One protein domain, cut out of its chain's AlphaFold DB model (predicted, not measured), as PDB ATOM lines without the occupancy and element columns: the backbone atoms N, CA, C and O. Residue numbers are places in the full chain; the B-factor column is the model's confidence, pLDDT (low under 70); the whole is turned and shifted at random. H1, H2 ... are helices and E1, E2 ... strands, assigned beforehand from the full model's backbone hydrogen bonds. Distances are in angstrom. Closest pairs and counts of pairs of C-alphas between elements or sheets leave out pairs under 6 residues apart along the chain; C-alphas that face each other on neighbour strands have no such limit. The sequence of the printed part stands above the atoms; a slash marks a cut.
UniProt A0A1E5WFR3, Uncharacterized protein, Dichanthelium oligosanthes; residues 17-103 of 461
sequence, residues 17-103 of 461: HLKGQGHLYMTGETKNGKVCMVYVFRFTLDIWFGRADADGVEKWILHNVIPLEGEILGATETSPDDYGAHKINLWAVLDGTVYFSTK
ATOM      1  N   HIS A  17     218.042 145.039 184.829       72.44
ATOM      2  CA  HIS A  17     218.031 143.686 185.398       72.44
ATOM      3  C   HIS A  17     217.075 142.709 184.684       72.44
ATOM      4  O   HIS A  17     217.197 141.502 184.884       72.44
ATOM      5  N   LEU A  18     216.148 143.205 183.853       66.38
ATOM      6  CA  LEU A  18     215.199 142.397 183.073       66.38
ATOM      7  C   LEU A  18     215.652 142.182 181.623       66.38
ATOM      8  O   LEU A  18     215.083 141.348 180.909       66.38
ATOM      9  N   LYS A  19     216.687 142.896 181.163       68.75
ATOM     10  CA  LYS A  19     217.225 142.718 179.811       68.75
ATOM     11  C   LYS A  19     217.782 141.299 179.651       68.75
ATOM     12  O   LYS A  19     218.548 140.811 180.473       68.75
ATOM     13  N   GLY A  20     217.360 140.609 178.589       61.81
ATOM     14  CA  GLY A  20     217.737 139.213 178.321       61.81
ATOM     15  C   GLY A  20     216.924 138.156 179.086       61.81
ATOM     16  O   GLY A  20     217.109 136.966 178.845       61.81
ATOM     17  N   GLN A  21     215.978 138.555 179.947       67.69
ATOM     18  CA  GLN A  21     215.151 137.645 180.752       67.69
ATOM     19  C   GLN A  21     213.715 137.491 180.222       67.69
ATOM     20  O   GLN A  21     212.777 137.303 180.993       67.69
ATOM     21  N   GLY A  22     213.523 137.532 178.898       59.44
ATOM     22  CA  GLY A  22     212.202 137.575 178.241       59.44
ATOM     23  C   GLY A  22     211.234 136.418 178.535       59.44
ATOM     24  O   GLY A  22     210.086 136.473 178.115       59.44
ATOM     25  N   HIS A  23     211.671 135.375 179.247       61.44
ATOM     26  CA  HIS A  23     210.826 134.265 179.704       61.44
ATOM     27  C   HIS A  23     210.299 134.437 181.143       61.44
ATOM     28  O   HIS A  23     209.470 133.639 181.575       61.44
ATOM     29  N   LEU A  24     210.786 135.434 181.893       64.88
ATOM     30  CA  LEU A  24     210.463 135.655 183.311       64.88
ATOM     31  C   LEU A  24     209.501 136.824 183.546       64.88
ATOM     32  O   LEU A  24     209.034 137.005 184.670       64.88
ATOM     33  N   TYR A  25     209.184 137.604 182.512       75.88
ATOM     34  CA  TYR A  25     208.204 138.681 182.592       75.88
ATOM     35  C   TYR A  25     207.201 138.625 181.443       75.88
ATOM     36  O   TYR A  25     207.483 138.111 180.362       75.88
ATOM     37  N   MET A  26     206.018 139.184 181.682       78.00
ATOM     38  CA  MET A  26     204.970 139.325 180.684       78.00
ATOM     39  C   MET A  26     204.318 140.696 180.794       78.00
ATOM     40  O   MET A  26     204.080 141.191 181.895       78.00
ATOM     41  N   THR A  27     204.021 141.306 179.652       77.56
ATOM     42  CA  THR A  27     203.257 142.551 179.584       77.56
ATOM     43  C   THR A  27     201.776 142.258 179.365       77.56
ATOM     44  O   THR A  27     201.406 141.271 178.730       77.56
ATOM     45  N   GLY A  28     200.917 143.117 179.895       79.12
ATOM     46  CA  GLY A  28     199.476 143.037 179.707       79.12
ATOM     47  C   GLY A  28     198.785 144.325 180.111       79.12
ATOM     48  O   GLY A  28     199.423 145.357 180.324       79.12
ATOM     49  N   GLU A  29     197.468 144.262 180.230       74.88
ATOM     50  CA  GLU A  29     196.626 145.429 180.472       74.88
ATOM     51  C   GLU A  29     195.898 145.295 181.814       74.88
ATOM     52  O   GLU A  29     195.399 144.230 182.187       74.88
ATOM     53  N   THR A  30     195.872 146.384 182.575       73.56
ATOM     54  CA  THR A  30     195.089 146.503 183.810       73.56
ATOM     55  C   THR A  30     193.613 146.738 183.484       73.56
ATOM     56  O   THR A  30     193.282 147.185 182.392       73.56
ATOM     57  N   LYS A  31     192.722 146.556 184.468       75.00
ATOM     58  CA  LYS A  31     191.276 146.841 184.339       75.00
ATOM     59  C   LYS A  31     190.938 148.252 183.844       75.00
ATOM     60  O   LYS A  31     189.872 148.481 183.287       75.00
ATOM     61  N   ASN A  32     191.846 149.205 184.054       72.88
ATOM     62  CA  ASN A  32     191.668 150.604 183.660       72.88
ATOM     63  C   ASN A  32     192.336 150.920 182.312       72.88
ATOM     64  O   ASN A  32     192.606 152.084 182.022       72.88
ATOM     65  N   GLY A  33     192.691 149.895 181.538       68.56
ATOM     66  CA  GLY A  33     193.323 150.027 180.231       68.56
ATOM     67  C   GLY A  33     194.796 150.454 180.258       68.56
ATOM     68  O   GLY A  33     195.370 150.821 179.236       68.56
ATOM     69  N   LYS A  34     195.430 150.471 181.440       75.00
ATOM     70  CA  LYS A  34     196.847 150.852 181.572       75.00
ATOM     71  C   LYS A  34     197.753 149.654 181.373       75.00
ATOM     72  O   LYS A  34     197.460 148.571 181.872       75.00
ATOM     73  N   VAL A  35     198.887 149.890 180.736       78.31
ATOM     74  CA  VAL A  35     199.894 148.873 180.448       78.31
ATOM     75  C   VAL A  35     200.643 148.515 181.729       78.31
ATOM     76  O   VAL A  35     201.106 149.384 182.474       78.31
ATOM     77  N   CYS A  36     200.768 147.219 181.978       81.19
ATOM     78  CA  CYS A  36     201.506 146.667 183.099       81.19
ATOM     79  C   CYS A  36     202.469 145.577 182.641       81.19
ATOM     80  O   CYS A  36     202.296 144.965 181.586       81.19
ATOM     81  N   MET A  37     203.493 145.343 183.448       84.44
ATOM     82  CA  MET A  37     204.444 144.257 183.286       84.44
ATOM     83  C   MET A  37     204.534 143.513 184.608       84.44
ATOM     84  O   MET A  37     204.682 144.125 185.662       84.44
ATOM     85  N   VAL A  38     204.427 142.193 184.546       81.94
ATOM     86  CA  VAL A  38     204.559 141.317 185.706       81.94
ATOM     87  C   VAL A  38     205.814 140.493 185.516       81.94
ATOM     88  O   VAL A  38     205.963 139.832 184.491       81.94
ATOM     89  N   TYR A  39     206.706 140.551 186.493       81.00
ATOM     90  CA  TYR A  39     207.952 139.800 186.534       81.00
ATOM     91  C   TYR A  39     207.911 138.818 187.702       81.00
ATOM     92  O   TYR A  39     207.393 139.148 188.768       81.00
ATOM     93  N   VAL A  40     208.436 137.610 187.498       75.06
ATOM     94  CA  VAL A  40     208.536 136.612 188.566       75.06
ATOM     95  C   VAL A  40     209.979 136.372 188.929       75.06
ATOM     96  O   VAL A  40     210.784 135.959 188.092       75.06
ATOM     97  N   PHE A  41     210.275 136.526 190.213       72.12
ATOM     98  CA  PHE A  41     211.556 136.148 190.775       72.12
ATOM     99  C   PHE A  41     211.346 135.271 192.002       72.12
ATOM    100  O   PHE A  41     210.769 135.693 192.998       72.12
ATOM    101  N   ARG A  42     211.823 134.023 191.938       71.06
ATOM    102  CA  ARG A  42     211.602 133.012 192.986       71.06
ATOM    103  C   ARG A  42     210.102 132.816 193.272       71.06
ATOM    104  O   ARG A  42     209.424 132.179 192.472       71.06
ATOM    105  N   PHE A  43     209.603 133.371 194.375       70.31
ATOM    106  CA  PHE A  43     208.205 133.318 194.809       70.31
ATOM    107  C   PHE A  43     207.573 134.710 194.926       70.31
ATOM    108  O   PHE A  43     206.568 134.856 195.610       70.31
ATOM    109  N   THR A  44     208.139 135.743 194.299       78.00
ATOM    110  CA  THR A  44     207.532 137.079 194.268       78.00
ATOM    111  C   THR A  44     207.033 137.423 192.871       78.00
ATOM    112  O   THR A  44     207.677 137.101 191.869       78.00
ATOM    113  N   LEU A  45     205.862 138.060 192.812       82.12
ATOM    114  CA  LEU A  45     205.372 138.748 191.621       82.12
ATOM    115  C   LEU A  45     205.640 140.240 191.766       82.12
ATOM    116  O   LEU A  45     205.006 140.911 192.582       82.12
ATOM    117  N   ASP A  46     206.518 140.761 190.924       83.19
ATOM    118  CA  ASP A  46     206.822 142.180 190.852       83.19
ATOM    119  C   ASP A  46     205.944 142.801 189.761       83.19
ATOM    120  O   ASP A  46     206.021 142.434 188.586       83.19
ATOM    121  N   ILE A  47     205.078 143.735 190.147       84.00
ATOM    122  CA  ILE A  47     204.123 144.403 189.261       84.00
ATOM    123  C   ILE A  47     204.644 145.798 188.949       84.00
ATOM    124  O   ILE A  47     204.789 146.630 189.843       84.00
ATOM    125  N   TRP A  48     204.854 146.073 187.668       83.94
ATOM    126  CA  TRP A  48     205.337 147.342 187.140       83.94
ATOM    127  C   TRP A  48     204.260 147.999 186.275       83.94
ATOM    128  O   TRP A  48     203.573 147.325 185.507       83.94
ATOM    129  N   PHE A  49     204.134 149.322 186.355       82.38
ATOM    130  CA  PHE A  49     203.258 150.106 185.479       82.38
ATOM    131  C   PHE A  49     204.067 151.042 184.592       82.38
ATOM    132  O   PHE A  49     205.047 151.633 185.047       82.38
ATOM    133  N   GLY A  50     203.631 151.195 183.340       78.12
ATOM    134  CA  GLY A  50     204.129 152.254 182.468       78.12
ATOM    135  C   GLY A  50     203.582 153.603 182.936       78.12
ATOM    136  O   GLY A  50     202.369 153.761 183.107       78.12
ATOM    137  N   ARG A  51     204.464 154.570 183.190       77.31
ATOM    138  CA  ARG A  51     204.081 155.949 183.513       77.31
ATOM    139  C   ARG A  51     205.012 156.924 182.801       77.31
ATOM    140  O   ARG A  51     206.223 156.744 182.849       77.31
ATOM    141  N   ALA A  52     204.441 157.955 182.185       75.75
ATOM    142  CA  ALA A  52     205.203 159.078 181.654       75.75
ATOM    143  C   ALA A  52     205.826 159.900 182.794       75.75
ATOM    144  O   ALA A  52     205.159 160.184 183.795       75.75
ATOM    145  N   ASP A  53     207.100 160.257 182.656       72.50
ATOM    146  CA  ASP A  53     207.734 161.254 183.514       72.50
ATOM    147  C   ASP A  53     207.312 162.686 183.131       72.50
ATOM    148  O   ASP A  53     206.434 162.892 182.288       72.50
ATOM    149  N   ALA A  54     207.890 163.689 183.802       70.25
ATOM    150  CA  ALA A  54     207.558 165.100 183.582       70.25
ATOM    151  C   ALA A  54     207.831 165.574 182.140       70.25
ATOM    152  O   ALA A  54     207.193 166.524 181.692       70.25
ATOM    153  N   ASP A  55     208.714 164.880 181.416       71.19
ATOM    154  CA  ASP A  55     209.093 165.179 180.034       71.19
ATOM    155  C   ASP A  55     208.281 164.353 179.013       71.19
ATOM    156  O   ASP A  55     208.517 164.429 177.808       71.19
ATOM    157  N   GLY A  56     207.299 163.567 179.477       64.62
ATOM    158  CA  GLY A  56     206.434 162.746 178.631       64.62
ATOM    159  C   GLY A  56     207.037 161.399 178.221       64.62
ATOM    160  O   GLY A  56     206.439 160.697 177.404       64.62
ATOM    161  N   VAL A  57     208.188 161.005 178.777       72.50
ATOM    162  CA  VAL A  57     208.850 159.733 178.461       72.50
ATOM    163  C   VAL A  57     208.276 158.626 179.338       72.50
ATOM    164  O   VAL A  57     208.361 158.674 180.567       72.50
ATOM    165  N   GLU A  58     207.685 157.601 178.723       72.25
ATOM    166  CA  GLU A  58     207.173 156.440 179.454       72.25
ATOM    167  C   GLU A  58     208.312 155.610 180.061       72.25
ATOM    168  O   GLU A  58     209.249 155.203 179.374       72.25
ATOM    169  N   LYS A  59     208.211 155.327 181.364       78.81
ATOM    170  CA  LYS A  59     209.136 154.482 182.129       78.81
ATOM    171  C   LYS A  59     208.372 153.439 182.938       78.81
ATOM    172  O   LYS A  59     207.250 153.680 183.391       78.81
ATOM    173  N   TRP A  60     208.992 152.279 183.150       82.12
ATOM    174  CA  TRP A  60     208.472 151.262 184.065       82.12
ATOM    175  C   TRP A  60     208.727 151.667 185.516       82.12
ATOM    176  O   TRP A  60     209.872 151.858 185.921       82.12
ATOM    177  N   ILE A  61     207.663 151.743 186.312       81.31
ATOM    178  CA  ILE A  61     207.737 152.018 187.749       81.31
ATOM    179  C   ILE A  61     207.210 150.803 188.506       81.31
ATOM    180  O   ILE A  61     206.081 150.368 188.260       81.31
ATOM    181  N   LEU A  62     208.015 150.269 189.429       82.62
ATOM    182  CA  LEU A  62     207.597 149.186 190.317       82.62
ATOM    183  C   LEU A  62     206.455 149.697 191.195       82.62
ATOM    184  O   LEU A  62     206.611 150.656 191.947       82.62
ATOM    185  N   HIS A  63     205.300 149.065 191.066       83.25
ATOM    186  CA  HIS A  63     204.094 149.439 191.780       83.25
ATOM    187  C   HIS A  63     203.887 148.582 193.026       83.25
ATOM    188  O   HIS A  63     203.506 149.104 194.071       83.25
ATOM    189  N   ASN A  64     204.084 147.266 192.917       81.81
ATOM    190  CA  ASN A  64     203.858 146.352 194.032       81.81
ATOM    191  C   ASN A  64     204.687 145.072 193.898       81.81
ATOM    192  O   ASN A  64     205.024 144.672 192.787       81.81
ATOM    193  N   VAL A  65     204.946 144.413 195.025       83.75
ATOM    194  CA  VAL A  65     205.592 143.101 195.103       83.75
ATOM    195  C   VAL A  65     204.691 142.186 195.924       83.75
ATOM    196  O   VAL A  65     204.413 142.467 197.087       83.75
ATOM    197  N   ILE A  66     204.205 141.107 195.314       80.38
ATOM    198  CA  ILE A  66     203.310 140.144 195.964       80.38
ATOM    199  C   ILE A  66     204.109 138.882 196.304       80.38
ATOM    200  O   ILE A  66     204.557 138.201 195.376       80.38
ATOM    201  N   PRO A  67     204.294 138.540 197.592       79.81
ATOM    202  CA  PRO A  67     204.865 137.258 197.975       79.81
ATOM    203  C   PRO A  67     203.840 136.144 197.728       79.81
ATOM    204  O   PRO A  67     202.670 136.294 198.055       79.81
ATOM    205  N   LEU A  68     204.292 135.036 197.148       73.12
ATOM    206  CA  LEU A  68     203.501 133.832 196.879       73.12
ATOM    207  C   LEU A  68     204.051 132.599 197.608       73.12
ATOM    208  O   LEU A  68     203.627 131.479 197.334       73.12
ATOM    209  N   GLU A  69     205.056 132.763 198.472       72.00
ATOM    210  CA  GLU A  69     205.757 131.639 199.099       72.00
ATOM    211  C   GLU A  69     204.804 130.792 199.953       72.00
ATOM    212  O   GLU A  69     204.768 129.575 199.794       72.00
ATOM    213  N   GLY A  70     203.967 131.418 200.786       67.94
ATOM    214  CA  GLY A  70     203.000 130.700 201.623       67.94
ATOM    215  C   GLY A  70     201.915 129.993 200.807       67.94
ATOM    216  O   GLY A  70     201.593 128.832 201.065       67.94
ATOM    217  N   GLU A  71     201.385 130.665 199.787       71.38
ATOM    218  CA  GLU A  71     200.343 130.148 198.902       71.38
ATOM    219  C   GLU A  71     200.856 128.992 198.042       71.38
ATOM    220  O   GLU A  71     200.158 127.993 197.863       71.38
ATOM    221  N   ILE A  72     202.082 129.103 197.522       69.00
ATOM    222  CA  ILE A  72     202.687 128.073 196.681       69.00
ATOM    223  C   ILE A  72     203.132 126.891 197.533       69.00
ATOM    224  O   ILE A  72     202.732 125.779 197.204       69.00
ATOM    225  N   LEU A  73     203.860 127.093 198.639       65.50
ATOM    226  CA  LEU A  73     204.270 125.995 199.530       65.50
ATOM    227  C   LEU A  73     203.052 125.254 200.103       65.50
ATOM    228  O   LEU A  73     203.056 124.023 200.167       65.50
ATOM    229  N   GLY A  74     201.984 125.983 200.450       63.38
ATOM    230  CA  GLY A  74     200.713 125.399 200.877       63.38
ATOM    231  C   GLY A  74     200.020 124.591 199.776       63.38
ATOM    232  O   GLY A  74     199.487 123.518 200.050       63.38
ATOM    233  N   ALA A  75     200.059 125.061 198.526       61.72
ATOM    234  CA  ALA A  75     199.455 124.366 197.390       61.72
ATOM    235  C   ALA A  75     200.299 123.193 196.854       61.72
ATOM    236  O   ALA A  75     199.746 122.282 196.235       61.72
ATOM    237  N   THR A  76     201.623 123.205 197.051       60.97
ATOM    238  CA  THR A  76     202.539 122.166 196.549       60.97
ATOM    239  C   THR A  76     203.011 121.168 197.606       60.97
ATOM    240  O   THR A  76     203.672 120.201 197.234       60.97
ATOM    241  N   GLU A  77     202.656 121.356 198.884       61.53
ATOM    242  CA  GLU A  77     203.087 120.528 200.030       61.53
ATOM    243  C   GLU A  77     204.620 120.336 200.107       61.53
ATOM    244  O   GLU A  77     205.114 119.266 200.477       61.53
ATOM    245  N   THR A  78     205.398 121.354 199.725       55.34
ATOM    246  CA  THR A  78     206.868 121.281 199.650       55.34
ATOM    247  C   THR A  78     207.565 121.928 200.850       55.34
ATOM    248  O   THR A  78     207.009 122.784 201.532       55.34
ATOM    249  N   SER A  79     208.788 121.468 201.145       55.56
ATOM    250  CA  SER A  79     209.644 122.053 202.188       55.56
ATOM    251  C   SER A  79     210.245 123.374 201.694       55.56
ATOM    252  O   SER A  79     210.635 123.421 200.523       55.56
ATOM    253  N   PRO A  80     210.407 124.398 202.557       55.47
ATOM    254  CA  PRO A  80     211.154 125.611 202.224       55.47
ATOM    255  C   PRO A  80     212.541 125.301 201.647       55.47
ATOM    256  O   PRO A  80     212.972 125.960 200.717       55.47
ATOM    257  N   ASP A  81     213.199 124.231 202.105       54.38
ATOM    258  CA  ASP A  81     214.578 123.892 201.727       54.38
ATOM    259  C   ASP A  81     214.765 123.438 200.258       54.38
ATOM    260  O   ASP A  81     215.899 123.267 199.811       54.38
ATOM    261  N   ASP A  82     213.685 123.262 199.482       53.69
ATOM    262  CA  ASP A  82     213.716 122.824 198.071       53.69
ATOM    263  C   ASP A  82     213.602 124.012 197.083       53.69
ATOM    264  O   ASP A  82     212.913 123.967 196.059       53.69
ATOM    265  N   TYR A  83     214.291 125.116 197.400       50.66
ATOM    266  CA  TYR A  83     214.255 126.393 196.665       50.66
ATOM    267  C   TYR A  83     214.611 126.289 195.164       50.66
ATOM    268  O   TYR A  83     214.293 127.193 194.391       50.66
ATOM    269  N   GLY A  84     215.267 125.208 194.728       50.16
ATOM    270  CA  GLY A  84     215.704 125.012 193.340       50.16
ATOM    271  C   GLY A  84     214.677 124.354 192.408       50.16
ATOM    272  O   GLY A  84     214.875 124.374 191.191       50.16
ATOM    273  N   ALA A  85     213.599 123.762 192.938       48.66
ATOM    274  CA  ALA A  85     212.700 122.895 192.163       48.66
ATOM    275  C   ALA A  85     211.429 123.587 191.632       48.66
ATOM    276  O   ALA A  85     210.728 123.031 190.780       48.66
ATOM    277  N   HIS A  86     211.130 124.811 192.076       56.22
ATOM    278  CA  HIS A  86     209.894 125.509 191.728       56.22
ATOM    279  C   HIS A  86     210.113 126.554 190.629       56.22
ATOM    280  O   HIS A  86     210.608 127.650 190.870       56.22
ATOM    281  N   LYS A  87     209.710 126.224 189.394       62.28
ATOM    282  CA  LYS A  87     209.593 127.199 188.298       62.28
ATOM    283  C   LYS A  87     208.142 127.656 188.168       62.28
ATOM    284  O   LYS A  87     207.291 126.874 187.736       62.28
ATOM    285  N   ILE A  88     207.879 128.912 188.522       70.69
ATOM    286  CA  ILE A  88     206.624 129.595 188.199       70.69
ATOM    287  C   ILE A  88     206.700 130.029 186.734       70.69
ATOM    288  O   ILE A  88     207.598 130.769 186.345       70.69
ATOM    289  N   ASN A  89     205.764 129.559 185.917       72.38
ATOM    290  CA  ASN A  89     205.634 129.964 184.521       72.38
ATOM    291  C   ASN A  89     204.475 130.955 184.401       72.38
ATOM    292  O   ASN A  89     203.335 130.582 184.682       72.38
ATOM    293  N   LEU A  90     204.751 132.191 183.978       72.12
ATOM    294  CA  LEU A  90     203.716 133.161 183.606       72.12
ATOM    295  C   LEU A  90     203.114 132.796 182.247       72.12
ATOM    296  O   LEU A  90     203.843 132.508 181.301       72.12
ATOM    297  N   TRP A  91     201.786 132.844 182.149       75.19
ATOM    298  CA  TRP A  91     201.041 132.513 180.930       75.19
ATOM    299  C   TRP A  91     200.356 133.712 180.292       75.19
ATOM    300  O   TRP A  91     200.330 133.801 179.067       75.19
ATOM    301  N   ALA A  92     199.752 134.585 181.100       77.31
ATOM    302  CA  ALA A  92     198.984 135.724 180.607       77.31
ATOM    303  C   ALA A  92     198.803 136.798 181.689       77.31
ATOM    304  O   ALA A  92     198.678 136.475 182.873       77.31
ATOM    305  N   VAL A  93     198.702 138.059 181.268       76.50
ATOM    306  CA  VAL A  93     198.165 139.161 182.077       76.50
ATOM    307  C   VAL A  93     196.999 139.768 181.300       76.50
ATOM    308  O   VAL A  93     197.206 140.432 180.287       76.50
ATOM    309  N   LEU A  94     195.769 139.486 181.735       70.38
ATOM    310  CA  LEU A  94     194.540 139.875 181.034       70.38
ATOM    311  C   LEU A  94     193.577 140.542 182.009       70.38
ATOM    312  O   LEU A  94     193.250 139.952 183.039       70.38
ATOM    313  N   ASP A  95     193.122 141.748 181.673       73.94
ATOM    314  CA  ASP A  95     192.132 142.508 182.451       73.94
ATOM    315  C   ASP A  95     192.497 142.613 183.950       73.94
ATOM    316  O   ASP A  95     191.719 142.328 184.864       73.94
ATOM    317  N   GLY A  96     193.765 142.937 184.221       68.50
ATOM    318  CA  GLY A  96     194.316 143.017 185.578       68.50
ATOM    319  C   GLY A  96     194.417 141.687 186.337       68.50
ATOM    320  O   GLY A  96     194.635 141.714 187.547       68.50
ATOM    321  N   THR A  97     194.274 140.539 185.666       75.50
ATOM    322  CA  THR A  97     194.430 139.197 186.252       75.50
ATOM    323  C   THR A  97     195.700 138.524 185.732       75.50
ATOM    324  O   THR A  97     195.918 138.457 184.522       75.50
ATOM    325  N   VAL A  98     196.529 137.999 186.641       76.44
ATOM    326  CA  VAL A  98     197.777 137.286 186.317       76.44
ATOM    327  C   VAL A  98     197.533 135.778 186.326       76.44
ATOM    328  O   VAL A  98     197.095 135.224 187.332       76.44
ATOM    329  N   TYR A  99     197.855 135.107 185.224       75.00
ATOM    330  CA  TYR A  99     197.766 133.655 185.080       75.00
ATOM    331  C   TYR A  99     199.168 133.050 185.113       75.00
ATOM    332  O   TYR A  99     200.018 133.396 184.290       75.00
ATOM    333  N   PHE A 100     199.409 132.120 186.035       80.31
ATOM    334  CA  PHE A 100     200.681 131.411 186.166       80.31
ATOM    335  C   PHE A 100     200.471 129.930 186.498       80.31
ATOM    336  O   PHE A 100     199.402 129.526 186.952       80.31
ATOM    337  N   SER A 101     201.489 129.100 186.266       73.12
ATOM    338  CA  SER A 101     201.492 127.696 186.686       73.12
ATOM    339  C   SER A 101     202.801 127.309 187.362       73.12
ATOM    340  O   SER A 101     203.867 127.814 187.022       73.12
ATOM    341  N   THR A 102     202.730 126.374 188.303       68.81
ATOM    342  CA  THR A 102     203.890 125.745 188.949       68.81
ATOM    343  C   THR A 102     203.796 124.231 188.770       68.81
ATOM    344  O   THR A 102     202.696 123.677 188.696       68.81
ATOM    345  N   LYS A 103     204.933 123.541 188.638       57.81
ATOM    346  CA  LYS A 103     204.983 122.075 188.522       57.81
ATOM    347  C   LYS A 103     205.570 121.487 189.809       57.81
ATOM    348  O   LYS A 103     206.751 121.712 190.053       57.81
TER     349      LYS A 103
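Overview. This is residues 17 to 103 of the 461 residues of an uncharacterized protein of Dichanthelium oligosanthes (UniProt A0A1E5WFR3). A strongly twisted sheet of four strands, E1 to E4, has the hairpin E5 E6 packed partly face to face with it, over the E1 and E2 part, as a small lopsided sandwich. The long hairpin E3 E4 runs along the longest axis, with the short helix H1 after E4 at one end and the turn from E3 to E4 at the other. The 87 printed residues hold six named strands and one named helix, in the order E1 E2 E3 E4 H1 E5 E6; the sheet order is E1 E2 E3 E4, antiparallel throughout, and the class is mostly strand. The whole is only just loose, close to compact, with a radius of gyration of the C-alphas of 14.5 A, and elongated, spanning 48 by 26 by 19 A.

Along the chain. In the larger sheet, E1 is residues 25 to 29, 13.6 A long, with C-alpha 25 at (208.204, 138.681, 182.592). E2 is residues 35 to 41, 20.1 A; E3 is residues 44 to 52, 25.5 A. E4, residues 58 to 67, is the longest strand by residues and measures 26.8 A, with C-alpha 67 at (204.865, 137.258, 197.975). H1 is residues 69 to 76, 10.3 A. E5 is residues 88 to 94, 17.4 A. E6 is residues 97 to 102, 16.7 A, with C-alpha 102 at (203.890, 125.745, 188.949).

Arrangement. E1 E2 E3 E4 form a meander, each strand the antiparallel neighbour of the one before, and from edge to edge their lines turn by 73 degrees. In the hairpin E1 and E2, N 26 and O 38 are within hydrogen-bond range at 2.9 A. In the hairpin E2 and E3, N 46 and O 39 are at 2.8 A. In the hairpin E3 and E4, N 47 and O 64 are at 2.8 A. This sheet and the hairpin E5 and E6 form a sandwich, two sheets face to face, with best planes 24 degrees apart. Within E5 and E6, N 91 and O 99 are at 2.8 A. The closest C-alphas of E1 and E5 are those of Gly 28 and Val 93, 4.7 A apart. E4 and E5 are apart. H1 is not on the larger sheet; every O i to N i+4 pair in it is within hydrogen-bond range. H1 and E6 are only just apart, closest 8.2 A.

Size, cuts and confidence. The two C-alphas farthest apart are those of Asp 55 and Glu 77, 49.3 A. The printed part has no cut. The link from H1 to E5, 11 residues, is long; the other links are tight. The mean pLDDT of the printed part is 71.5, and 29 residues are under 70, among them residues 18 to 24 and 72 to 87.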